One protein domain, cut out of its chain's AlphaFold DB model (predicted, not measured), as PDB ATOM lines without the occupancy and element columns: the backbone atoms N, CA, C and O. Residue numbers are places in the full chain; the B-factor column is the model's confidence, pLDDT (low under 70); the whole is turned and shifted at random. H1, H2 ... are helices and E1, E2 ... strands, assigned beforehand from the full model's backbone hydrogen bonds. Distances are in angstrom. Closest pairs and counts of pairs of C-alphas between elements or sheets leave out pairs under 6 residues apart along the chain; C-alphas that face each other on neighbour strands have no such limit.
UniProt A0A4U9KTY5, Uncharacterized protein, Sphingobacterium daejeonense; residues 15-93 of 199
ATOM      1  N   SER A  15      24.793 -20.489   7.062       56.38
ATOM      2  CA  SER A  15      25.003 -21.702   7.867       56.38
ATOM      3  C   SER A  15      25.784 -21.439   9.159       56.38
ATOM      4  O   SER A  15      25.443 -22.006  10.199       56.38
ATOM      5  N   GLY A  16      26.788 -20.553   9.123       60.53
ATOM      6  CA  GLY A  16      27.564 -20.175  10.311       60.53
ATOM      7  C   GLY A  16      26.722 -19.418  11.342       60.53
ATOM      8  O   GLY A  16      26.752 -19.741  12.530       60.53
ATOM      9  N   THR A  17      25.891 -18.482  10.881       67.56
ATOM     10  CA  THR A  17      24.979 -17.695  11.727       67.56
ATOM     11  C   THR A  17      23.928 -18.575  12.401       67.56
ATOM     12  O   THR A  17      23.656 -18.416  13.594       67.56
ATOM     13  N   ILE A  18      23.375 -19.559  11.683       71.69
ATOM     14  CA  ILE A  18      22.423 -20.524  12.251       71.69
ATOM     15  C   ILE A  18      23.099 -21.419  13.297       71.69
ATOM     16  O   ILE A  18      22.528 -21.639  14.367       71.69
ATOM     17  N   ALA A  19      24.306 -21.927  13.026       71.50
ATOM     18  CA  ALA A  19      25.044 -22.759  13.977       71.50
ATOM     19  C   ALA A  19      25.360 -21.991  15.271       71.50
ATOM     20  O   ALA A  19      25.103 -22.490  16.369       71.50
ATOM     21  N   PHE A  20      25.825 -20.748  15.140       76.56
ATOM     22  CA  PHE A  20      26.107 -19.871  16.272       76.56
ATOM     23  C   PHE A  20      24.845 -19.537  17.079       76.56
ATOM     24  O   PHE A  20      24.840 -19.661  18.302       76.56
ATOM     25  N   SER A  21      23.740 -19.203  16.407       79.44
ATOM     26  CA  SER A  21      22.458 -18.908  17.066       79.44
ATOM     27  C   SER A  21      21.925 -20.108  17.852       79.44
ATOM     28  O   SER A  21      21.456 -19.959  18.980       79.44
ATOM     29  N   LYS A  22      22.048 -21.321  17.296       79.69
ATOM     30  CA  LYS A  22      21.707 -22.565  18.004       79.69
ATOM     31  C   LYS A  22      22.600 -22.781  19.221       79.69
ATOM     32  O   LYS A  22      22.092 -23.131  20.283       79.69
ATOM     33  N   ALA A  23      23.903 -22.538  19.086       83.06
ATOM     34  CA  ALA A  23      24.839 -22.654  20.198       83.06
ATOM     35  C   ALA A  23      24.493 -21.687  21.340       83.06
ATOM     36  O   ALA A  23      24.455 -22.097  22.502       83.06
ATOM     37  N   LEU A  24      24.158 -20.434  21.017       86.94
ATOM     38  CA  LEU A  24      23.689 -19.449  21.993       86.94
ATOM     39  C   LEU A  24      22.387 -19.884  22.672       86.94
ATOM     40  O   LEU A  24      22.296 -19.824  23.896       86.94
ATOM     41  N   GLY A  25      21.405 -20.357  21.901       86.44
ATOM     42  CA  GLY A  25      20.120 -20.815  22.435       86.44
ATOM     43  C   GLY A  25      20.265 -21.986  23.409       86.44
ATOM     44  O   GLY A  25      19.727 -21.940  24.514       86.44
ATOM     45  N   VAL A  26      21.053 -23.004  23.044       86.88
ATOM     46  CA  VAL A  26      21.342 -24.146  23.928       86.88
ATOM     47  C   VAL A  26      22.112 -23.699  25.170       86.88
ATOM     48  O   VAL A  26      21.787 -24.135  26.271       86.88
ATOM     49  N   THR A  27      23.073 -22.783  25.028       88.12
ATOM     50  CA  THR A  27      23.814 -22.230  26.173       88.12
ATOM     51  C   THR A  27      22.882 -21.495  27.135       88.12
ATOM     52  O   THR A  27      22.913 -21.753  28.336       88.12
ATOM     53  N   ALA A  28      22.007 -20.624  26.631       89.50
ATOM     54  CA  ALA A  28      21.032 -19.914  27.455       89.50
ATOM     55  C   ALA A  28      20.073 -20.884  28.169       89.50
ATOM     56  O   ALA A  28      19.828 -20.737  29.368       89.50
ATOM     57  N   GLY A  29      19.586 -21.909  27.462       88.62
ATOM     58  CA  GLY A  29      18.753 -22.968  28.036       88.62
ATOM     59  C   GLY A  29      19.467 -23.754  29.140       88.62
ATOM     60  O   GLY A  29      18.895 -23.960  30.208       88.62
ATOM     61  N   TYR A  30      20.734 -24.120  28.924       88.62
ATOM     62  CA  TYR A  30      21.581 -24.784  29.918       88.62
ATOM     63  C   TYR A  30      21.717 -23.933  31.188       88.62
ATOM     64  O   TYR A  30      21.467 -24.419  32.291       88.62
ATOM     65  N   LEU A  31      22.061 -22.649  31.042       91.06
ATOM     66  CA  LEU A  31      22.221 -21.734  32.175       91.06
ATOM     67  C   LEU A  31      20.927 -21.596  32.986       91.06
ATOM     68  O   LEU A  31      20.958 -21.680  34.215       91.06
ATOM     69  N   ALA A  32      19.789 -21.454  32.302       90.75
ATOM     70  CA  ALA A  32      18.480 -21.357  32.939       90.75
ATOM     71  C   ALA A  32      18.084 -22.655  33.665       90.75
ATOM     72  O   ALA A  32      17.672 -22.609  34.825       90.75
ATOM     73  N   PHE A  33      18.239 -23.814  33.014       88.62
ATOM     74  CA  PHE A  33      17.861 -25.117  33.567       88.62
ATOM     75  C   PHE A  33      18.686 -25.479  34.807       88.62
ATOM     76  O   PHE A  33      18.132 -25.853  35.841       88.62
ATOM     77  N   PHE A  34      20.009 -25.313  34.731       87.69
ATOM     78  CA  PHE A  34      20.918 -25.620  35.836       87.69
ATOM     79  C   PHE A  34      21.023 -24.496  36.872       87.69
ATOM     80  O   PHE A  34      21.744 -24.658  37.856       87.69
ATOM     81  N   LYS A  35      20.310 -23.375  36.675       90.38
ATOM     82  CA  LYS A  35      20.353 -22.187  37.545       90.38
ATOM     83  C   LYS A  35      21.795 -21.756  37.839       90.38
ATOM     84  O   LYS A  35      22.176 -21.545  38.988       90.38
ATOM     85  N   THR A  36      22.601 -21.683  36.784       91.12
ATOM     86  CA  THR A  36      24.038 -21.397  36.858       91.12
ATOM     87  C   THR A  36      24.412 -20.204  35.980       91.12
ATOM     88  O   THR A  36      23.587 -19.680  35.234       91.12
ATOM     89  N   ASP A  37      25.660 -19.761  36.083       90.06
ATOM     90  CA  ASP A  37      26.218 -18.652  35.314       90.06
ATOM     91  C   ASP A  37      27.291 -19.140  34.323       90.06
ATOM     92  O   ASP A  37      27.802 -20.261  34.422       90.06
ATOM     93  N   ALA A  38      27.629 -18.297  33.341       85.94
ATOM     94  CA  ALA A  38      28.544 -18.659  32.260       85.94
ATOM     95  C   ALA A  38      29.949 -19.066  32.742       85.94
ATOM     96  O   ALA A  38      30.626 -19.827  32.054       85.94
ATOM     97  N   SER A  39      30.384 -18.616  33.928       86.06
ATOM     98  CA  SER A  39      31.703 -18.966  34.475       86.06
ATOM     99  C   SER A  39      31.776 -20.394  35.027       86.06
ATOM    100  O   SER A  39      32.867 -20.919  35.232       86.06
ATOM    101  N   LYS A  40      30.623 -21.039  35.238       86.88
ATOM    102  CA  LYS A  40      30.489 -22.391  35.806       86.88
ATOM    103  C   LYS A  40      29.966 -23.409  34.794       86.88
ATOM    104  O   LYS A  40      29.444 -24.457  35.178       86.88
ATOM    105  N   ILE A  41      30.043 -23.093  33.502       88.25
ATOM    106  CA  ILE A  41      29.647 -24.030  32.454       88.25
ATOM    107  C   ILE A  41      30.585 -25.237  32.483       88.25
ATOM    108  O   ILE A  41      31.801 -25.110  32.360       88.25
ATOM    109  N   ASP A  42      29.990 -26.421  32.585       90.19
ATOM    110  CA  ASP A  42      30.668 -27.673  32.279       90.19
ATOM    111  C   ASP A  42      30.645 -27.854  30.758       90.19
ATOM    112  O   ASP A  42      29.594 -28.090  30.152       90.19
ATOM    113  N   VAL A  43      31.813 -27.701  30.135       90.81
ATOM    114  CA  VAL A  43      31.949 -27.694  28.675       90.81
ATOM    115  C   VAL A  43      31.483 -29.016  28.061       90.81
ATOM    116  O   VAL A  43      30.840 -29.002  27.012       90.81
ATOM    117  N   ARG A  44      31.740 -30.160  28.711       91.81
ATOM    118  CA  ARG A  44      31.334 -31.473  28.185       91.81
ATOM    119  C   ARG A  44      29.833 -31.672  28.271       91.81
ATOM    120  O   ARG A  44      29.242 -32.186  27.321       91.81
ATOM    121  N   LYS A  45      29.200 -31.217  29.355       90.31
ATOM    122  CA  LYS A  45      27.734 -31.242  29.450       90.31
ATOM    123  C   LYS A  45      27.103 -30.354  28.389       90.31
ATOM    124  O   LYS A  45      26.229 -30.823  27.673       90.31
ATOM    125  N   LEU A  46      27.590 -29.125  28.214       89.81
ATOM    126  CA  LEU A  46      27.076 -28.240  27.167       89.81
ATOM    127  C   LEU A  46      27.256 -28.846  25.764       89.81
ATOM    128  O   LEU A  46      26.323 -28.822  24.967       89.81
ATOM    129  N   GLN A  47      28.419 -29.436  25.463       90.31
ATOM    130  CA  GLN A  47      28.652 -30.153  24.204       90.31
ATOM    131  C   GLN A  47      27.688 -31.333  24.017       90.31
ATOM    132  O   GLN A  47      27.183 -31.531  22.915       90.31
ATOM    133  N   ALA A  48      27.403 -32.099  25.072       90.19
ATOM    134  CA  ALA A  48      26.444 -33.201  25.021       90.19
ATOM    135  C   ALA A  48      25.013 -32.715  24.734       90.19
ATOM    136  O   ALA A  48      24.331 -33.303  23.894       90.19
ATOM    137  N   GLU A  49      24.584 -31.616  25.364       87.81
ATOM    138  CA  GLU A  49      23.296 -30.977  25.069       87.81
ATOM    139  C   GLU A  49      23.247 -30.497  23.617       87.81
ATOM    140  O   GLU A  49      22.302 -30.799  22.888       87.81
ATOM    141  N   LEU A  50      24.304 -29.830  23.147       87.12
ATOM    142  CA  LEU A  50      24.400 -29.401  21.754       87.12
ATOM    143  C   LEU A  50      24.226 -30.593  20.809       87.12
ATOM    144  O   LEU A  50      23.401 -30.506  19.904       87.12
ATOM    145  N   ILE A  51      24.930 -31.710  21.025       88.19
ATOM    146  CA  ILE A  51      24.833 -32.918  20.177       88.19
ATOM    147  C   ILE A  51      23.400 -33.458  20.109       88.19
ATOM    148  O   ILE A  51      23.000 -34.033  19.096       88.19
ATOM    149  N   ASN A  52      22.618 -33.296  21.174       82.81
ATOM    150  CA  ASN A  52      21.236 -33.762  21.219       82.81
ATOM    151  C   ASN A  52      20.247 -32.800  20.546       82.81
ATOM    152  O   ASN A  52      19.226 -33.266  20.044       82.81
ATOM    153  N   PHE A  53      20.541 -31.498  20.508       74.75
ATOM    154  CA  PHE A  53      19.621 -30.465  20.009       74.75
ATOM    155  C   PHE A  53      20.039 -29.815  18.682       74.75
ATOM    156  O   PHE A  53      19.246 -29.100  18.066       74.75
ATOM    157  N   SER A  54      21.270 -30.033  18.221       68.19
ATOM    158  CA  SER A  54      21.813 -29.402  17.024       68.19
ATOM    159  C   SER A  54      22.675 -30.357  16.211       68.19
ATOM    160  O   SER A  54      23.682 -30.887  16.670       68.19
ATOM    161  N   ASN A  55      22.340 -30.458  14.929       66.56
ATOM    162  CA  ASN A  55      23.137 -31.177  13.939       66.56
ATOM    163  C   ASN A  55      24.329 -30.345  13.414       66.56
ATOM    164  O   ASN A  55      25.056 -30.798  12.539       66.56
ATOM    165  N   ALA A  56      24.524 -29.116  13.909       63.16
ATOM    166  CA  ALA A  56      25.445 -28.124  13.343       63.16
ATOM    167  C   ALA A  56      26.756 -27.966  14.140       63.16
ATOM    168  O   ALA A  56      27.226 -26.848  14.333       63.16
ATOM    169  N   ILE A  57      27.312 -29.061  14.668       70.56
ATOM    170  CA  ILE A  57      28.468 -29.007  15.592       70.56
ATOM    171  C   ILE A  57      29.783 -29.395  14.923       70.56
ATOM    172  O   ILE A  57      30.848 -29.012  15.404       70.56
ATOM    173  N   ILE A  58      29.728 -30.130  13.814       76.81
ATOM    174  CA  ILE A  58      30.927 -30.577  13.107       76.81
ATOM    175  C   ILE A  58      31.103 -29.870  11.765       76.81
ATOM    176  O   ILE A  58      30.113 -29.562  11.102       76.81
ATOM    177  N   PRO A  59      32.359 -29.649  11.343       79.56
ATOM    178  CA  PRO A  59      32.677 -29.034  10.056       79.56
ATOM    179  C   PRO A  59      32.668 -30.025   8.876       79.56
ATOM    180  O   PRO A  59      32.908 -29.611   7.743       79.56
ATOM    181  N   TYR A  60      32.437 -31.324   9.113       89.00
ATOM    182  CA  TYR A  60      32.517 -32.350   8.070       89.00
ATOM    183  C   TYR A  60      31.361 -32.265   7.084       89.00
ATOM    184  O   TYR A  60      30.195 -32.324   7.463       89.00
ATOM    185  N   GLN A  61      31.695 -32.183   5.802       89.50
ATOM    186  CA  GLN A  61      30.722 -32.092   4.715       89.50
ATOM    187  C   GLN A  61      30.331 -33.463   4.144       89.50
ATOM    188  O   GLN A  61      29.380 -33.556   3.370       89.50
ATOM    189  N   ASP A  62      31.060 -34.523   4.498       91.81
ATOM    190  CA  ASP A  62      30.813 -35.915   4.101       91.81
ATOM    191  C   ASP A  62      30.060 -36.734   5.166       91.81
ATOM    192  O   ASP A  62      29.760 -37.903   4.933       91.81
ATOM    193  N   VAL A  63      29.716 -36.129   6.308       90.44
ATOM    194  CA  VAL A  63      28.996 -36.783   7.410       90.44
ATOM    195  C   VAL A  63      27.609 -36.163   7.553       90.44
ATOM    196  O   VAL A  63      27.464 -34.966   7.797       90.44
ATOM    197  N   ARG A  64      26.567 -36.984   7.404       88.81
ATOM    198  CA  ARG A  64      25.168 -36.545   7.476       88.81
ATOM    199  C   ARG A  64      24.608 -36.718   8.882       88.81
ATOM    200  O   ARG A  64      24.936 -37.682   9.560       88.81
ATOM    201  N   ALA A  65      23.700 -35.837   9.288       85.06
ATOM    202  CA  ALA A  65      23.063 -35.912  10.604       85.06
ATOM    203  C   ALA A  65      22.167 -37.146  10.792       85.06
ATOM    204  O   ALA A  65      21.945 -37.589  11.915       85.06
ATOM    205  N   GLU A  66      21.660 -37.696   9.687       87.81
ATOM    206  CA  GLU A  66      20.844 -38.913   9.674       87.81
ATOM    207  C   GLU A  66      21.681 -40.199   9.790       87.81
ATOM    208  O   GLU A  66      21.115 -41.286   9.901       87.81
ATOM    209  N   ASP A  67      23.013 -40.095   9.741       89.44
ATOM    210  CA  ASP A  67      23.908 -41.239   9.892       89.44
ATOM    211  C   ASP A  67      23.755 -41.848  11.296       89.44
ATOM    212  O   ASP A  67      23.775 -41.141  12.309       89.44
ATOM    213  N   SER A  68      23.627 -43.176  11.383       91.44
ATOM    214  CA  SER A  68      23.490 -43.865  12.672       91.44
ATOM    215  C   SER A  68      24.688 -43.658  13.595       91.44
ATOM    216  O   SER A  68      24.532 -43.737  14.814       91.44
ATOM    217  N   HIS A  69      25.864 -43.372  13.038       94.44
ATOM    218  CA  HIS A  69      27.100 -43.125  13.773       94.44
ATOM    219  C   HIS A  69      27.397 -41.637  13.969       94.44
ATOM    220  O   HIS A  69      28.408 -41.302  14.588       94.44
ATOM    221  N   PHE A  70      26.505 -40.735  13.532       92.50
ATOM    222  CA  PHE A  70      26.707 -39.285  13.590       92.50
ATOM    223  C   PHE A  70      27.185 -38.807  14.966       92.50
ATOM    224  O   PHE A  70      28.220 -38.154  15.077       92.50
ATOM    225  N   LYS A  71      26.481 -39.183  16.042       92.38
ATOM    226  CA  LYS A  71      26.834 -38.745  17.404       92.38
ATOM    227  C   LYS A  71      28.220 -39.231  17.837       92.38
ATOM    228  O   LYS A  71      28.948 -38.470  18.471       92.38
ATOM    229  N   ALA A  72      28.588 -40.462  17.486       94.88
ATOM    230  CA  ALA A  72      29.901 -41.015  17.800       94.88
ATOM    231  C   ALA A  72      31.008 -40.258  17.049       94.88
ATOM    232  O   ALA A  72      32.003 -39.858  17.651       94.88
ATOM    233  N   ILE A  73      30.793 -39.963  15.762       94.81
ATOM    234  CA  ILE A  73      31.718 -39.174  14.933       94.81
ATOM    235  C   ILE A  73      31.892 -37.758  15.500       94.81
ATOM    236  O   ILE A  73      33.019 -37.279  15.632       94.81
ATOM    237  N   VAL A  74      30.800 -37.101  15.906       92.31
ATOM    238  CA  VAL A  74      30.852 -35.761  16.514       92.31
ATOM    239  C   VAL A  74      31.654 -35.767  17.814       92.31
ATOM    240  O   VAL A  74      32.527 -34.922  18.003       92.31
ATOM    241  N   LYS A  75      31.414 -36.730  18.708       93.81
ATOM    242  CA  LYS A  75      32.188 -36.855  19.952       93.81
ATOM    243  C   LYS A  75      33.662 -37.143  19.680       93.81
ATOM    244  O   LYS A  75      34.520 -36.600  20.374       93.81
ATOM    245  N   CYS A  76      33.959 -37.948  18.661       93.88
ATOM    246  CA  CYS A  76      35.321 -38.238  18.225       93.88
ATOM    247  C   CYS A  76      36.051 -36.955  17.781       93.88
ATOM    248  O   CYS A  76      37.158 -36.684  18.254       93.88
ATOM    249  N   TYR A  77      35.391 -36.105  16.983       92.56
ATOM    250  CA  TYR A  77      35.891 -34.775  16.608       92.56
ATOM    251  C   TYR A  77      36.117 -33.870  17.824       92.56
ATOM    252  O   TYR A  77      37.208 -33.336  18.003       92.56
ATOM    253  N   LEU A  78      35.125 -33.746  18.712       92.19
ATOM    254  CA  LEU A  78      35.209 -32.902  19.916       92.19
ATOM    255  C   LEU A  78      36.221 -33.403  20.958       92.19
ATOM    256  O   LEU A  78      36.530 -32.694  21.918       92.19
ATOM    257  N   THR A  79      36.696 -34.635  20.816       93.75
ATOM    258  CA  THR A  79      37.784 -35.193  21.630       93.75
ATOM    259  C   THR A  79      39.153 -34.912  21.004       93.75
ATOM    260  O   THR A  79      40.161 -34.959  21.701       93.75
ATOM    261  N   GLY A  80      39.194 -34.567  19.714       92.62
ATOM    262  CA  GLY A  80      40.410 -34.205  18.990       92.62
ATOM    263  C   GLY A  80      41.077 -35.353  18.233       92.62
ATOM    264  O   GLY A  80      42.181 -35.161  17.738       92.62
ATOM    265  N   PHE A  81      40.440 -36.526  18.124       94.44
ATOM    266  CA  PHE A  81      41.025 -37.697  17.454       94.44
ATOM    267  C   PHE A  81      41.234 -37.489  15.960       94.44
ATOM    268  O   PHE A  81      42.332 -37.637  15.438       94.44
ATOM    269  N   PHE A  82      40.159 -37.132  15.273       94.06
ATOM    270  CA  PHE A  82      40.184 -36.803  13.863       94.06
ATOM    271  C   PHE A  82      39.597 -35.413  13.793       94.06
ATOM    272  O   PHE A  82      38.454 -35.231  14.201       94.06
ATOM    273  N   LEU A  83      40.399 -34.437  13.375       89.56
ATOM    274  CA  LEU A  83      39.922 -33.069  13.201       89.56
ATOM    275  C   LEU A  83      39.319 -32.858  11.817       89.56
ATOM    276  O   LEU A  83      38.508 -31.960  11.679       89.56
ATOM    277  N   GLY A  84      39.636 -33.722  10.849       87.62
ATOM    278  CA  GLY A  84      39.220 -33.623   9.451       87.62
ATOM    279  C   GLY A  84      40.390 -33.321   8.530       87.62
ATOM    280  O   GLY A  84      41.465 -32.920   8.974       87.62
ATOM    281  N   LYS A  85      40.179 -33.528   7.233       89.31
ATOM    282  CA  LYS A  85      41.140 -33.182   6.185       89.31
ATOM    283  C   LYS A  85      40.477 -32.346   5.104       89.31
ATOM    284  O   LYS A  85      39.304 -32.537   4.784       89.31
ATOM    285  N   GLU A  86      41.250 -31.439   4.527       90.38
ATOM    286  CA  GLU A  86      40.840 -30.726   3.325       90.38
ATOM    287  C   GLU A  86      40.994 -31.653   2.115       90.38
ATOM    288  O   GLU A  86      42.052 -32.238   1.879       90.38
ATOM    289  N   GLN A  87      39.918 -31.810   1.350       89.56
ATOM    290  CA  GLN A  87      39.906 -32.517   0.079       89.56
ATOM    291  C   GLN A  87      39.217 -31.628  -0.960       89.56
ATOM    292  O   GLN A  87      37.988 -31.528  -1.021       89.56
ATOM    293  N   GLY A  88      40.026 -30.941  -1.768       88.31
ATOM    294  CA  GLY A  88      39.539 -29.878  -2.648       88.31
ATOM    295  C   GLY A  88      38.910 -28.749  -1.829       88.31
ATOM    296  O   GLY A  88      39.512 -28.268  -0.879       88.31
ATOM    297  N   ASN A  89      37.673 -28.371  -2.157       87.56
ATOM    298  CA  ASN A  89      36.922 -27.343  -1.420       87.56
ATOM    299  C   ASN A  89      36.085 -27.911  -0.261       87.56
ATOM    300  O   ASN A  89      35.195 -27.223   0.246       87.56
ATOM    301  N   LYS A  90      36.310 -29.174   0.120       88.38
ATOM    302  CA  LYS A  90      35.555 -29.839   1.179       88.38
ATOM    303  C   LYS A  90      36.423 -30.129   2.386       88.38
ATOM    304  O   LYS A  90      37.560 -30.567   2.247       88.38
ATOM    305  N   TYR A  91      35.841 -29.953   3.564       89.69
ATOM    306  CA  TYR A  91      36.405 -30.453   4.808       89.69
ATOM    307  C   TYR A  91      35.712 -31.763   5.166       89.69
ATOM    308  O   TYR A  91      34.488 -31.784   5.305       89.69
ATOM    309  N   ILE A  92      36.465 -32.858   5.241       94.38
ATOM    310  CA  ILE A  92      35.899 -34.206   5.333       94.38
ATOM    311  C   ILE A  92      36.477 -35.014   6.493       94.38
ATOM    312  O   ILE A  92      37.637 -34.843   6.881       94.38
ATOM    313  N   PHE A  93      35.664 -35.921   7.022       94.75
ATOM    314  CA  PHE A  93      36.055 -36.912   8.018       94.75
ATOM    315  C   PHE A  93      36.783 -38.102   7.382       94.75
ATOM    316  O   PHE A  93      37.776 -38.579   7.937       94.75
TER     317      PHE A  93
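Overview. This is residues 15 to 93 of the 199 residues of an uncharacterized protein of Sphingobacterium daejeonense (UniProt A0A4U9KTY5). An elongated body has a small hairpin of two strands, E1 and E2, at one end and the last turns of the long helix H1 near the other. Between these ends, H2 packs across the later part of H1 at a steep angle, and H3 lies side by side with H2, at a shallow tilt to it, running the other way and not clearly touching it; the long stretch of residues 54 to 69, with no named element, joins these two. The 79 residues printed include three named helices and two named strands, in the order H1, H2, H3, E1, E2, and the sheet has the order E1 - E2, antiparallel. The class is mostly helix, with 40 of the 46 residues in named elements held by helices. The whole is only just compact, close to loose, with a radius of gyration of the C-alphas of 13.7 A, and the C-alphas span 44 by 24 by 23 A.

Along the chain. The strand E1 covers residues 85 to 87, from Lys 85 to Gln 87, and is 6.3 A long from first to last C-alpha. The strand E2 covers residues 90 to 92, 6.0 A from first to last C-alpha, and C-alpha 92 is at (35.899, -34.206, 5.333). The helix H3 covers residues 70 to 79, Phe 70 to Thr 79, with 14.3 A from first to last C-alpha; it begins with C-alpha 70 at (26.707, -39.285, 13.590). The helix H2 covers residues 43 to 53, Val 43 to Phe 53, and measures 15.3 A from first to last C-alpha. The helix H1 covers residues 15 to 33 and is the longest, 19 residues and 26.9 A, from C-alpha 15 at (25.003, -21.702, 7.867) to C-alpha 33 at (17.861, -25.117, 33.567).

Arrangement. E1 and E2 are antiparallel neighbours and form a hairpin, with 139 degrees between their N-to-C directions. The C-alphas of residues 86 and 91 face each other at 4.7 A. N 87 and O 90 are 2.8 A apart and N 85 and O 92 are 2.9 A apart, both within hydrogen-bond range. A tight link of 5 residues joins H3 to E1, while H3 and E2 are apart. H3 is close to H2 but not clearly touching it, with 2 pairs of C-alphas within 8 A; the closest C-alphas are those of Ile 51 and Lys 71, 6.8 A apart. The lines of H2 and H3 stand at a shallow tilt of 20 degrees, opposite ways. H2 touches H1, the closest C-alphas being those of Val 26 and Leu 50 at 6.5 A. H1 touches H2 with residues 23 to 30 alone. Their lines stand at a steep tilt of 66 degrees, and they run opposite ways. H1 is apart from H3, E1 and E2, and H2 is apart from both strands. In H1, H2 and H3 every O i to N i+4 pair is within hydrogen-bond range.

Size, cuts and confidence. The two C-alphas farthest apart are those of Lys 35 and Gly 88, 45.2 A. The first and last printed C-alphas, those of Ser 15 and Phe 93, are 18.8 A apart. The printed part runs from residue 15 to 93 without a cut. The link from H2 to H3 is long, with 16 residues, and the link from H1 to H2 is short, with 9 residues. The mean pLDDT of the printed part is 86.3, and residues 15 to 17 and 54 to 56 are under 70, where the model's confidence is low.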